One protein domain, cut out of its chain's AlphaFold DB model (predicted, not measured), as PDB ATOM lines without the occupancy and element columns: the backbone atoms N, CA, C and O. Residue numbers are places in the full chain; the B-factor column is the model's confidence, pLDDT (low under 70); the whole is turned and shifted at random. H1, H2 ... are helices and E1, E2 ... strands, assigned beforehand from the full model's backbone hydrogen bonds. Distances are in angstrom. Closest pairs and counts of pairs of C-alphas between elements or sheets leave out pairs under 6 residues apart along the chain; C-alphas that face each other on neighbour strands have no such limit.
ATOM      1  N   PHE A  52     229.114 305.531 131.181       97.56
ATOM      2  CA  PHE A  52     230.419 305.867 131.724       97.56
ATOM      3  C   PHE A  52     231.269 306.415 130.586       97.56
ATOM      4  O   PHE A  52     231.349 305.798 129.520       97.56
ATOM      5  N   VAL A  53     231.867 307.582 130.794       97.50
ATOM      6  CA  VAL A  53     232.657 308.283 129.780       97.50
ATOM      7  C   VAL A  53     234.029 308.657 130.323       97.50
ATOM      8  O   VAL A  53     234.195 308.856 131.528       97.50
ATOM      9  N   SER A  54     235.010 308.769 129.436       95.38
ATOM     10  CA  SER A  54     236.314 309.342 129.762       95.38
ATOM     11  C   SER A  54     236.212 310.850 130.002       95.38
ATOM     12  O   SER A  54     235.209 311.491 129.665       95.38
ATOM     13  N   ARG A  55     237.291 311.467 130.497       91.94
ATOM     14  CA  ARG A  55     237.386 312.932 130.576       91.94
ATOM     15  C   ARG A  55     237.320 313.612 129.199       91.94
ATOM     16  O   ARG A  55     236.855 314.746 129.114       91.94
ATOM     17  N   SER A  56     237.751 312.933 128.130       92.50
ATOM     18  CA  SER A  56     237.624 313.405 126.740       92.50
ATOM     19  C   SER A  56     236.203 313.280 126.174       92.50
ATOM     20  O   SER A  56     235.919 313.870 125.133       92.50
ATOM     21  N   GLY A  57     235.301 312.574 126.864       93.19
ATOM     22  CA  GLY A  57     233.917 312.354 126.439       93.19
ATOM     23  C   GLY A  57     233.699 311.076 125.624       93.19
ATOM     24  O   GLY A  57     232.592 310.859 125.128       93.19
ATOM     25  N   ASP A  58     234.718 310.225 125.504       95.88
ATOM     26  CA  ASP A  58     234.613 308.931 124.833       95.88
ATOM     27  C   ASP A  58     233.803 307.959 125.697       95.88
ATOM     28  O   ASP A  58     233.979 307.887 126.913       95.88
ATOM     29  N   VAL A  59     232.886 307.211 125.079       96.69
ATOM     30  CA  VAL A  59     232.037 306.247 125.797       96.69
ATOM     31  C   VAL A  59     232.846 304.995 126.120       96.69
ATOM     32  O   VAL A  59     233.341 304.329 125.216       96.69
ATOM     33  N   ILE A  60     232.930 304.664 127.409       95.88
ATOM     34  CA  ILE A  60     233.634 303.482 127.923       95.88
ATOM     35  C   ILE A  60     232.660 302.311 128.081       95.88
ATOM     36  O   ILE A  60     232.960 301.189 127.687       95.88
ATOM     37  N   MET A  61     231.490 302.569 128.673       96.50
ATOM     38  CA  MET A  61     230.476 301.549 128.957       96.50
ATOM     39  C   MET A  61     229.086 302.182 129.059       96.50
ATOM     40  O   MET A  61     228.945 303.307 129.539       96.50
ATOM     41  N   THR A  62     228.047 301.457 128.659       97.94
ATOM     42  CA  THR A  62     226.642 301.878 128.774       97.94
ATOM     43  C   THR A  62     225.840 300.987 129.725       97.94
ATOM     44  O   THR A  62     226.266 299.895 130.106       97.94
ATOM     45  N   ALA A  63     224.641 301.435 130.107       96.94
ATOM     46  CA  ALA A  63     223.702 300.614 130.867       96.94
ATOM     47  C   ALA A  63     223.312 299.319 130.127       96.94
ATOM     48  O   ALA A  63     223.118 298.291 130.778       96.94
ATOM     49  N   ASP A  64     223.241 299.353 128.794       97.94
ATOM     50  CA  ASP A  64     222.915 298.185 127.974       97.94
ATOM     51  C   ASP A  64     224.042 297.145 128.001       97.94
ATOM     52  O   ASP A  64     223.764 295.953 128.143       97.94
ATOM     53  N   ASP A  65     225.306 297.582 127.981       98.06
ATOM     54  CA  ASP A  65     226.464 296.688 128.133       98.06
ATOM     55  C   ASP A  65     226.436 295.974 129.490       98.06
ATOM     56  O   ASP A  65     226.675 294.767 129.581       98.06
ATOM     57  N   ILE A  66     226.065 296.697 130.553       96.56
ATOM     58  CA  ILE A  66     225.897 296.135 131.899       96.56
ATOM     59  C   ILE A  66     224.779 295.082 131.912       96.56
ATOM     60  O   ILE A  66     224.941 294.012 132.503       96.56
ATOM     61  N   ILE A  67     223.636 295.358 131.278       97.00
ATOM     62  CA  ILE A  67     222.510 294.413 131.193       97.00
ATOM     63  C   ILE A  67     222.911 293.169 130.392       97.00
ATOM     64  O   ILE A  67     222.653 292.046 130.833       97.00
ATOM     65  N   ALA A  68     223.586 293.351 129.257       98.31
ATOM     66  CA  ALA A  68     224.095 292.257 128.438       98.31
ATOM     67  C   ALA A  68     225.112 291.400 129.208       98.31
ATOM     68  O   ALA A  68     225.023 290.172 129.183       98.31
ATOM     69  N   GLY A  69     226.015 292.031 129.966       97.00
ATOM     70  CA  GLY A  69     226.968 291.361 130.851       97.00
ATOM     71  C   GLY A  69     226.283 290.521 131.930       97.00
ATOM     72  O   GLY A  69     226.641 289.356 132.108       97.00
ATOM     73  N   LYS A  70     225.237 291.050 132.589       96.94
ATOM     74  CA  LYS A  70     224.408 290.274 133.538       96.94
ATOM     75  C   LYS A  70     223.775 289.057 132.858       96.94
ATOM     76  O   LYS A  70     223.806 287.964 133.420       96.94
ATOM     77  N   GLY A  71     223.247 289.223 131.645       98.19
ATOM     78  CA  GLY A  71     222.688 288.119 130.860       98.19
ATOM     79  C   GLY A  71     223.729 287.052 130.505       98.19
ATOM     80  O   GLY A  71     223.456 285.858 130.622       98.19
ATOM     81  N   GLY A  72     224.942 287.464 130.127       98.19
ATOM     82  CA  GLY A  72     226.068 286.560 129.874       98.19
ATOM     83  C   GLY A  72     226.499 285.790 131.123       98.19
ATOM     84  O   GLY A  72     226.645 284.571 131.068       98.19
ATOM     85  N   PHE A  73     226.619 286.485 132.256       97.38
ATOM     86  CA  PHE A  73     226.950 285.902 133.557       97.38
ATOM     87  C   PHE A  73     225.943 284.824 133.978       97.38
ATOM     88  O   PHE A  73     226.335 283.735 134.391       97.38
ATOM     89  N   GLN A  74     224.646 285.102 133.815       97.44
ATOM     90  CA  GLN A  74     223.571 284.150 134.108       97.44
ATOM     91  C   GLN A  74     223.569 282.966 133.140       97.44
ATOM     92  O   GLN A  74     223.429 281.825 133.565       97.44
ATOM     93  N   LYS A  75     223.750 283.213 131.838       98.12
ATOM     94  CA  LYS A  75     223.787 282.152 130.819       98.12
ATOM     95  C   LYS A  75     224.944 281.175 131.035       98.12
ATOM     96  O   LYS A  75     224.813 280.002 130.700       98.12
ATOM     97  N   ALA A  76     226.068 281.671 131.540       97.38
ATOM     98  CA  ALA A  76     227.244 280.872 131.861       97.38
ATOM     99  C   ALA A  76     227.182 280.220 133.255       97.38
ATOM    100  O   ALA A  76     228.119 279.516 133.616       97.38
ATOM    101  N   ASP A  77     226.105 280.452 134.013       96.69
ATOM    102  CA  ASP A  77     225.868 279.894 135.347       96.69
ATOM    103  C   ASP A  77     227.026 280.125 136.330       96.69
ATOM    104  O   ASP A  77     227.447 279.262 137.099       96.69
ATOM    105  N   LEU A  78     227.601 281.330 136.284       97.44
ATOM    106  CA  LEU A  78     228.834 281.615 137.011       97.44
ATOM    107  C   LEU A  78     228.664 281.622 138.536       97.44
ATOM    108  O   LEU A  78     229.669 281.519 139.232       97.44
ATOM    109  N   MET A  79     227.438 281.692 139.072       97.50
ATOM    110  CA  MET A  79     227.223 281.532 140.520       97.50
ATOM    111  C   MET A  79     227.347 280.079 140.999       97.50
ATOM    112  O   MET A  79     227.556 279.874 142.191       97.50
ATOM    113  N   ASP A  80     227.267 279.083 140.112       97.75
ATOM    114  CA  ASP A  80     227.537 277.681 140.462       97.75
ATOM    115  C   ASP A  80     229.050 277.389 140.501       97.75
ATOM    116  O   ASP A  80     229.509 276.452 141.163       97.75
ATOM    117  N   TYR A  81     229.850 278.247 139.862       97.50
ATOM    118  CA  TYR A  81     231.308 278.203 139.913       97.50
ATOM    119  C   TYR A  81     231.888 279.127 140.990       97.50
ATOM    120  O   TYR A  81     232.603 278.663 141.869       97.50
ATOM    121  N   GLY A  82     231.602 280.425 140.940       97.69
ATOM    122  CA  GLY A  82     232.118 281.441 141.860       97.69
ATOM    123  C   GLY A  82     231.004 282.188 142.582       97.69
ATOM    124  O   GLY A  82     229.879 281.703 142.699       97.69
ATOM    125  N   SER A  83     231.308 283.395 143.057       98.06
ATOM    126  CA  SER A  83     230.355 284.215 143.816       98.06
ATOM    127  C   SER A  83     230.297 285.666 143.337       98.06
ATOM    128  O   SER A  83     231.242 286.197 142.754       98.06
ATOM    129  N   LEU A  84     229.148 286.305 143.554       96.94
ATOM    130  CA  LEU A  84     228.924 287.728 143.316       96.94
ATOM    131  C   LEU A  84     228.407 288.356 144.611       96.94
ATOM    132  O   LEU A  84     227.381 287.930 145.141       96.94
ATOM    133  N   TYR A  85     229.109 289.365 145.131       95.19
ATOM    134  CA  TYR A  85     228.814 289.955 146.447       95.19
ATOM    135  C   TYR A  85     228.775 288.918 147.588       95.19
ATOM    136  O   TYR A  85     227.999 289.047 148.536       95.19
ATOM    137  N   GLY A  86     229.599 287.873 147.493       96.31
ATOM    138  CA  GLY A  86     229.671 286.764 148.442       96.31
ATOM    139  C   GLY A  86     228.554 285.728 148.306       96.31
ATOM    140  O   GLY A  86     228.516 284.784 149.091       96.31
ATOM    141  N   MET A  87     227.650 285.876 147.333       97.75
ATOM    142  CA  MET A  87     226.564 284.931 147.074       97.75
ATOM    143  C   MET A  87     226.905 284.055 145.869       97.75
ATOM    144  O   MET A  87     227.184 284.566 144.785       97.75
ATOM    145  N   GLY A  88     226.864 282.740 146.056       97.25
ATOM    146  CA  GLY A  88     227.172 281.755 145.024       97.25
ATOM    147  C   GLY A  88     228.004 280.610 145.586       97.25
ATOM    148  O   GLY A  88     227.951 280.306 146.781       97.25
ATOM    149  N   SER A  89     228.768 279.981 144.711       97.31
ATOM    150  CA  SER A  89     229.685 278.898 145.011       97.31
ATOM    151  C   SER A  89     231.030 279.424 145.509       97.31
ATOM    152  O   SER A  89     231.474 280.525 145.182       97.31
ATOM    153  N   TYR A  90     231.701 278.594 146.304       95.88
ATOM    154  CA  TYR A  90     233.054 278.848 146.804       95.88
ATOM    155  C   TYR A  90     234.123 278.073 146.026       95.88
ATOM    156  O   TYR A  90     235.259 277.968 146.485       95.88
ATOM    157  N   TYR A  91     233.762 277.468 144.891       96.81
ATOM    158  CA  TYR A  91     234.726 276.752 144.061       96.81
ATOM    159  C   TYR A  91     235.688 277.727 143.360       96.81
ATOM    160  O   TYR A  91     236.898 277.508 143.336       96.81
ATOM    161  N   GLY A  92     235.146 278.812 142.811       96.38
ATOM    162  CA  GLY A  92     235.864 279.904 142.169       96.38
ATOM    163  C   GLY A  92     236.097 281.102 143.089       96.38
ATOM    164  O   GLY A  92     235.963 281.035 144.309       96.38
ATOM    165  N   GLU A  93     236.455 282.228 142.478       97.00
ATOM    166  CA  GLU A  93     236.620 283.506 143.171       97.00
ATOM    167  C   GLU A  93     235.287 284.248 143.367       97.00
ATOM    168  O   GLU A  93     234.276 283.938 142.732       97.00
ATOM    169  N   ASP A  94     235.297 285.262 144.233       98.38
ATOM    170  CA  ASP A  94     234.257 286.290 144.218       98.38
ATOM    171  C   ASP A  94     234.588 287.310 143.124       98.38
ATOM    172  O   ASP A  94     235.598 288.022 143.197       98.38
ATOM    173  N   TYR A  95     233.746 287.369 142.094       97.81
ATOM    174  CA  TYR A  95     233.973 288.199 140.915       97.81
ATOM    175  C   TYR A  95     233.991 289.690 141.261       97.81
ATOM    176  O   TYR A  95     234.788 290.432 140.690       97.81
ATOM    177  N   THR A  96     233.175 290.134 142.223       97.31
ATOM    178  CA  THR A  96     233.154 291.536 142.666       97.31
ATOM    179  C   THR A  96     234.480 291.918 143.324       97.31
ATOM    180  O   THR A  96     235.079 292.937 142.976       97.31
ATOM    181  N   ALA A  97     234.962 291.109 144.266       98.06
ATOM    182  CA  ALA A  97     236.195 291.362 145.002       98.06
ATOM    183  C   ALA A  97     237.426 291.265 144.095       98.06
ATOM    184  O   ALA A  97     238.319 292.112 144.180       98.06
ATOM    185  N   SER A  98     237.468 290.263 143.215       97.94
ATOM    186  CA  SER A  98     238.562 290.088 142.261       97.94
ATOM    187  C   SER A  98     238.626 291.235 141.259       97.94
ATOM    188  O   SER A  98     239.687 291.840 141.082       97.94
ATOM    189  N   LEU A  99     237.484 291.625 140.682       96.88
ATOM    190  CA  LEU A  99     237.412 292.759 139.765       96.88
ATOM    191  C   LEU A  99     237.834 294.062 140.450       96.88
ATOM    192  O   LEU A  99     238.670 294.780 139.910       96.88
ATOM    193  N   LEU A 100     237.329 294.348 141.656       97.31
ATOM    194  CA  LEU A 100     237.704 295.555 142.400       97.31
ATOM    195  C   LEU A 100     239.206 295.593 142.710       97.31
ATOM    196  O   LEU A 100     239.839 296.642 142.591       97.31
ATOM    197  N   LYS A 101     239.794 294.450 143.079       97.81
ATOM    198  CA  LYS A 101     241.242 294.330 143.278       97.81
ATOM    199  C   LYS A 101     241.998 294.615 141.981       97.81
ATOM    200  O   LYS A 101     242.969 295.364 142.019       97.81
ATOM    201  N   ASN A 102     241.573 294.031 140.864       97.75
ATOM    202  CA  ASN A 102     242.238 294.210 139.575       97.75
ATOM    203  C   ASN A 102     242.151 295.661 139.101       97.75
ATOM    204  O   ASN A 102     243.176 296.212 138.721       97.75
ATOM    205  N   ILE A 103     240.990 296.309 139.232       97.31
ATOM    206  CA  ILE A 103     240.832 297.745 138.959       97.31
ATOM    207  C   ILE A 103     241.808 298.549 139.827       97.31
ATOM    208  O   ILE A 103     242.606 299.311 139.299       97.31
ATOM    209  N   ALA A 104     241.836 298.325 141.143       97.62
ATOM    210  CA  ALA A 104     242.730 299.055 142.045       97.62
ATOM    211  C   ALA A 104     244.227 298.844 141.748       97.62
ATOM    212  O   ALA A 104     245.035 299.755 141.948       97.62
ATOM    213  N   LEU A 105     244.618 297.645 141.310       96.94
ATOM    214  CA  LEU A 105     245.990 297.366 140.885       96.94
ATOM    215  C   LEU A 105     246.308 298.083 139.571       96.94
ATOM    216  O   LEU A 105     247.298 298.806 139.533       96.94
ATOM    217  N   SER A 106     245.450 297.972 138.558       96.94
ATOM    218  CA  SER A 106     245.613 298.679 137.283       96.94
ATOM    219  C   SER A 106     245.667 300.195 137.468       96.94
ATOM    220  O   SER A 106     246.550 300.840 136.920       96.94
ATOM    221  N   THR A 107     244.823 300.771 138.329       96.88
ATOM    222  CA  THR A 107     244.847 302.214 138.619       96.88
ATOM    223  C   THR A 107     246.174 302.667 139.219       96.88
ATOM    224  O   THR A 107     246.705 303.720 138.872       96.88
ATOM    225  N   ARG A 108     246.761 301.858 140.103       96.56
ATOM    226  CA  ARG A 108     248.096 302.126 140.652       96.56
ATOM    227  C   ARG A 108     249.190 302.036 139.592       96.56
ATOM    228  O   ARG A 108     250.127 302.829 139.646       96.56
ATOM    229  N   GLU A 109     249.084 301.085 138.669       96.38
ATOM    230  CA  GLU A 109     250.007 300.979 137.536       96.38
ATOM    231  C   GLU A 109     249.895 302.199 136.614       96.38
ATOM    232  O   GLU A 109     250.917 302.788 136.265       96.38
ATOM    233  N   ASN A 110     248.679 302.665 136.323       95.25
ATOM    234  CA  ASN A 110     248.444 303.866 135.519       95.25
ATOM    235  C   ASN A 110     249.112 305.108 136.136       95.25
ATOM    236  O   ASN A 110     249.846 305.813 135.448       95.25
ATOM    237  N   TYR A 111     249.013 305.310 137.455       94.69
ATOM    238  CA  TYR A 111     249.765 306.389 138.114       94.69
ATOM    239  C   TYR A 111     251.285 306.226 138.035       94.69
ATOM    240  O   TYR A 111     252.008 307.222 138.003       94.69
ATOM    241  N   ALA A 112     251.799 304.992 138.047       93.50
ATOM    242  CA  ALA A 112     253.230 304.756 137.880       93.50
ATOM    243  C   ALA A 112     253.690 305.173 136.476       93.50
ATOM    244  O   ALA A 112     254.740 305.806 136.333       93.50
ATOM    245  N   HIS A 113     252.878 304.877 135.462       91.94
ATOM    246  CA  HIS A 113     253.120 305.297 134.088       91.94
ATOM    247  C   HIS A 113     253.080 306.821 133.926       91.94
ATOM    248  O   HIS A 113     253.973 307.374 133.282       91.94
ATOM    249  N   ASP A 114     252.140 307.509 134.578       89.31
ATOM    250  CA  ASP A 114     252.025 308.976 134.529       89.31
ATOM    251  C   ASP A 114     253.270 309.693 135.067       89.31
ATOM    252  O   ASP A 114     253.655 310.756 134.574       89.31
ATOM    253  N   VAL A 115     253.948 309.105 136.058       87.94
ATOM    254  CA  VAL A 115     255.203 309.645 136.613       87.94
ATOM    255  C   VAL A 115     256.458 309.144 135.887       87.94
ATOM    256  O   VAL A 115     257.573 309.349 136.378       87.94
ATOM    257  N   GLY A 116     256.290 308.517 134.717       84.88
ATOM    258  CA  GLY A 116     257.364 308.099 133.811       84.88
ATOM    259  C   GLY A 116     258.040 306.776 134.175       84.88
ATOM    260  O   GLY A 116     259.127 306.486 133.675       84.88
ATOM    261  N   GLU A 117     257.430 305.977 135.048       89.00
ATOM    262  CA  GLU A 117     258.012 304.741 135.568       89.00
ATOM    263  C   GLU A 117     257.375 303.525 134.885       89.00
ATOM    264  O   GLU A 117     256.255 303.570 134.375       89.00
ATOM    265  N   ARG A 118     258.112 302.410 134.822       82.75
ATOM    266  CA  ARG A 118     257.656 301.239 134.050       82.75
ATOM    267  C   ARG A 118     256.527 300.470 134.723       82.75
ATOM    268  O   ARG A 118     255.728 299.883 134.012       82.75
ATOM    269  N   THR A 119     256.530 300.402 136.052       93.62
ATOM    270  CA  THR A 119     255.558 299.645 136.855       93.62
ATOM    271  C   THR A 119     255.551 300.173 138.290       93.62
ATOM    272  O   THR A 119     256.605 300.560 138.810       93.62
ATOM    273  N   PHE A 120     254.424 300.077 138.984       94.19
ATOM    274  CA  PHE A 120     254.234 300.492 140.370       94.19
ATOM    275  C   PHE A 120     255.294 299.932 141.334       94.19
ATOM    276  O   PHE A 120     255.801 300.710 142.143       94.19
ATOM    277  N   PRO A 121     255.702 298.643 141.287       95.12
ATOM    278  CA  PRO A 121     256.692 298.116 142.231       95.12
ATOM    279  C   PRO A 121     258.083 298.758 142.126       95.12
ATOM    280  O   PRO A 121     258.864 298.653 143.068       95.12
ATOM    281  N   HIS A 122     258.397 299.422 141.009       93.81
ATOM    282  CA  HIS A 122     259.670 300.122 140.810       93.81
ATOM    283  C   HIS A 122     259.660 301.564 141.336       93.81
ATOM    284  O   HIS A 122     260.717 302.183 141.437       93.81
ATOM    285  N   LEU A 123     258.492 302.096 141.709       92.88
ATOM    286  CA  LEU A 123     258.391 303.399 142.357       92.88
ATOM    287  C   LEU A 123     259.109 303.392 143.711       92.88
ATOM    288  O   LEU A 123     259.096 302.387 144.428       92.88
ATOM    289  N   SER A 124     259.660 304.542 144.111       94.69
ATOM    290  CA  SER A 124     260.129 304.727 145.488       94.69
ATOM    291  C   SER A 124     258.973 304.520 146.483       94.69
ATOM    292  O   SER A 124     257.816 304.780 146.137       94.69
ATOM    293  N   PRO A 125     259.243 304.103 147.735       95.56
ATOM    294  CA  PRO A 125     258.190 303.878 148.733       95.56
ATOM    295  C   PRO A 125     257.255 305.084 148.940       95.56
ATOM    296  O   PRO A 125     256.048 304.930 149.140       95.56
ATOM    297  N   GLU A 126     257.798 306.298 148.830       94.88
ATOM    298  CA  GLU A 126     257.036 307.549 148.894       94.88
ATOM    299  C   GLU A 126     256.065 307.678 147.712       94.88
ATOM    300  O   GLU A 126     254.865 307.869 147.918       94.88
ATOM    301  N   LYS A 127     256.547 307.480 146.476       94.44
ATOM    302  CA  LYS A 127     255.708 307.512 145.265       94.44
ATOM    303  C   LYS A 127     254.641 306.410 145.277       94.44
ATOM    304  O   LYS A 127     253.504 306.660 144.886       94.44
ATOM    305  N   GLN A 128     254.967 305.214 145.777       96.19
ATOM    306  CA  GLN A 128     253.996 304.124 145.951       96.19
ATOM    307  C   GLN A 128     252.859 304.512 146.900       96.19
ATOM    308  O   GLN A 128     251.691 304.198 146.649       96.19
ATOM    309  N   THR A 129     253.195 305.202 147.991       96.88
ATOM    310  CA  THR A 129     252.217 305.680 148.972       96.88
ATOM    311  C   THR A 129     251.284 306.710 148.344       96.88
ATOM    312  O   THR A 129     250.068 306.579 148.468       96.88
ATOM    313  N   VAL A 130     251.835 307.677 147.607       95.88
ATOM    314  CA  VAL A 130     251.059 308.702 146.892       95.88
ATOM    315  C   VAL A 130     250.113 308.071 145.866       95.88
ATOM    316  O   VAL A 130     248.909 308.302 145.933       95.88
ATOM    317  N   ALA A 131     250.612 307.193 144.992       95.69
ATOM    318  CA  ALA A 131     249.788 306.508 143.991       95.69
ATOM    319  C   ALA A 131     248.691 305.628 144.624       95.69
ATOM    320  O   ALA A 131     247.574 305.545 144.119       95.69
ATOM    321  N   THR A 132     248.973 304.995 145.768       97.19
ATOM    322  CA  THR A 132     247.963 304.220 146.507       97.19
ATOM    323  C   THR A 132     246.885 305.115 147.117       97.19
ATOM    324  O   THR A 132     245.721 304.716 147.168       97.19
ATOM    325  N   THR A 133     247.250 306.302 147.600       97.56
ATOM    326  CA  THR A 133     246.293 307.281 148.132       97.56
ATOM    327  C   THR A 133     245.388 307.807 147.027       97.56
ATOM    328  O   THR A 133     244.174 307.700 147.176       97.56
ATOM    329  N   HIS A 134     245.949 308.241 145.898       96.06
ATOM    330  CA  HIS A 134     245.155 308.723 144.766       96.06
ATOM    331  C   HIS A 134     244.231 307.644 144.198       96.06
ATOM    332  O   HIS A 134     243.049 307.899 144.018       96.06
ATOM    333  N   MET A 135     244.698 306.397 144.066       96.81
ATOM    334  CA  MET A 135     243.824 305.285 143.669       96.81
ATOM    335  C   MET A 135     242.618 305.129 144.607       96.81
ATOM    336  O   MET A 135     241.502 304.897 144.151       96.81
ATOM    337  N   ARG A 136     242.809 305.269 145.927       97.62
ATOM    338  CA  ARG A 136     241.692 305.181 146.881       97.62
ATOM    339  C   ARG A 136     240.738 306.360 146.762       97.62
ATOM    340  O   ARG A 136     239.540 306.155 146.940       97.62
ATOM    341  N   GLU A 137     241.261 307.561 146.547       96.75
ATOM    342  CA  GLU A 137     240.465 308.775 146.360       96.75
ATOM    343  C   GLU A 137     239.625 308.668 145.089       96.75
ATOM    344  O   GLU A 137     238.405 308.791 145.171       96.75
ATOM    345  N   ASP A 138     240.248 308.317 143.965       96.06
ATOM    346  CA  ASP A 138     239.585 308.193 142.668       96.06
ATOM    347  C   ASP A 138     238.502 307.114 142.693       96.06
ATOM    348  O   ASP A 138     237.367 307.394 142.320       96.06
ATOM    349  N   LEU A 139     238.788 305.912 143.210       96.31
ATOM    350  CA  LEU A 139     237.791 304.833 143.258       96.31
ATOM    351  C   LEU A 139     236.630 305.112 144.222       96.31
ATOM    352  O   LEU A 139     235.513 304.659 143.978       96.31
ATOM    353  N   ARG A 140     236.864 305.830 145.327       96.38
ATOM    354  CA  ARG A 140     235.798 306.195 146.283       96.38
ATOM    355  C   ARG A 140     235.019 307.434 145.858       96.38
ATOM    356  O   ARG A 140     233.898 307.612 146.321       96.38
ATOM    357  N   GLY A 141     235.622 308.289 145.037       94.88
ATOM    358  CA  GLY A 141     235.051 309.550 144.577       94.88
ATOM    359  C   GLY A 141     234.089 309.414 143.398       94.88
ATOM    360  O   GLY A 141     233.475 310.409 143.019       94.88
ATOM    361  N   ILE A 142     233.941 308.216 142.818       94.56
ATOM    362  CA  ILE A 142     233.028 307.977 141.695       94.56
ATOM    363  C   ILE A 142     231.578 308.129 142.169       94.56
ATOM    364  O   ILE A 142     231.033 307.267 142.861       94.56
ATOM    365  N   ASP A 143     230.938 309.222 141.760       94.25
ATOM    366  CA  ASP A 143     229.524 309.471 142.019       94.25
ATOM    367  C   ASP A 143     228.645 308.754 140.985       94.25
ATOM    368  O   ASP A 143     228.475 309.213 139.857       94.25
ATOM    369  N   LEU A 144     228.057 307.627 141.388       94.62
ATOM    370  CA  LEU A 144     227.145 306.836 140.554       94.62
ATOM    371  C   LEU A 144     225.711 307.390 140.510       94.62
ATOM    372  O   LEU A 144     224.856 306.794 139.859       94.62
ATOM    373  N   THR A 145     225.410 308.489 141.209       94.50
ATOM    374  CA  THR A 145     224.061 309.081 141.208       94.50
ATOM    375  C   THR A 145     223.745 309.864 139.931       94.50
ATOM    376  O   THR A 145     222.584 310.185 139.685       94.50
ATOM    377  N   GLN A 146     224.758 310.145 139.107       94.81
ATOM    378  CA  GLN A 146     224.616 310.858 137.842       94.81
ATOM    379  C   GLN A 146     224.192 309.917 136.704       94.81
ATOM    380  O   GLN A 146     224.638 308.773 136.625       94.81
ATOM    381  N   ASP A 147     223.414 310.429 135.746       95.19
ATOM    382  CA  ASP A 147     223.060 309.672 134.534       95.19
ATOM    383  C   ASP A 147     224.286 309.373 133.656       95.19
ATOM    384  O   ASP A 147     224.367 308.324 133.015       95.19
ATOM    385  N   THR A 148     225.240 310.304 133.606       96.88
ATOM    386  CA  THR A 148     226.523 310.153 132.909       96.88
ATOM    387  C   THR A 148     227.649 310.324 133.910       96.88
ATOM    388  O   THR A 148     227.821 311.406 134.470       96.88
ATOM    389  N   VAL A 149     228.419 309.262 134.116       97.19
ATOM    390  CA  VAL A 149     229.545 309.251 135.052       97.19
ATOM    391  C   VAL A 149     230.840 309.432 134.279       97.19
ATOM    392  O   VAL A 149     231.136 308.666 133.364       97.19
ATOM    393  N   VAL A 150     231.618 310.443 134.659       96.38
ATOM    394  CA  VAL A 150     232.967 310.651 134.124       96.38
ATOM    395  C   VAL A 150     233.945 309.857 134.980       96.38
ATOM    396  O   VAL A 150     234.039 310.089 136.186       96.38
ATOM    397  N   LEU A 151     234.662 308.919 134.369       95.69
ATOM    398  CA  LEU A 151     235.685 308.133 135.049       95.69
ATOM    399  C   LEU A 151     237.034 308.871 135.031       95.69
ATOM    400  O   LEU A 151     237.404 309.426 133.992       95.69
TER     401      LEU A 151
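Overview. This is residues 52 to 151 of the 156 residues of an uncharacterized protein of Acetobacter pasteurianus NBRC 3299 (UniProt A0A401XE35). The printed part makes a loose, open frame round a hollow middle: H1 forms one side, H2 and the loop of residues 82 to 94 make a corner, and H3 forms the next side. H4 folds back over residues 104 to 112 of H3 and leads towards E2, which ends near E1, where the frame nearly closes. The 100 printed residues hold, in order, E1, H1, H2, H3, H4 and E2, and the class is mostly helix. The whole is loose, with a radius of gyration of the C-alphas of 16.5 A and spans of 44 by 34 by 22 A.

Along the chain. E1 is residues 59 to 62, beginning at C-alpha 59 (232.037, 306.247, 125.797). H1, residues 63 to 75, is 18.5 A long. H2 is residues 78 to 81. H3, residues 95 to 114, is 28.3 A long, from C-alpha 95 (233.973, 288.199, 140.915). H4, residues 125 to 140, is 22.6 A long. E2, residues 148 to 150, ends at C-alpha 150 (232.967, 310.651, 134.124).

Arrangement. E1 and H1 meet only through their tight link, as do H1 and H2. Residues 64 to 76, of which 64 to 75 belong to H1, stand free. H2 and H3 are apart. H3 touches H4 with residues 104 to 112 alone; the closest C-alphas, of Arg 108 and Ala 131, are 5.8 A apart. These helices run opposite ways at a steep tilt of 51 degrees. H4 and E2 are apart. E1 and E2 are near each other, with 5 pairs of C-alphas within 10 A, yet each pairs with no named strand. In H1, H3 and H4 every O i to N i+4 pair is within hydrogen-bond range; H2 is too short for such a pair.

Size, cuts and confidence. The two C-alphas farthest apart, of Lys 75 and Glu 126, are 45.6 A apart, while those of Phe 52 and Leu 151 are 6.6 A apart. The link from H2 to H3 is long, with 13 residues. The printed part has no cut, and no printed residue is under 70 in pLDDT.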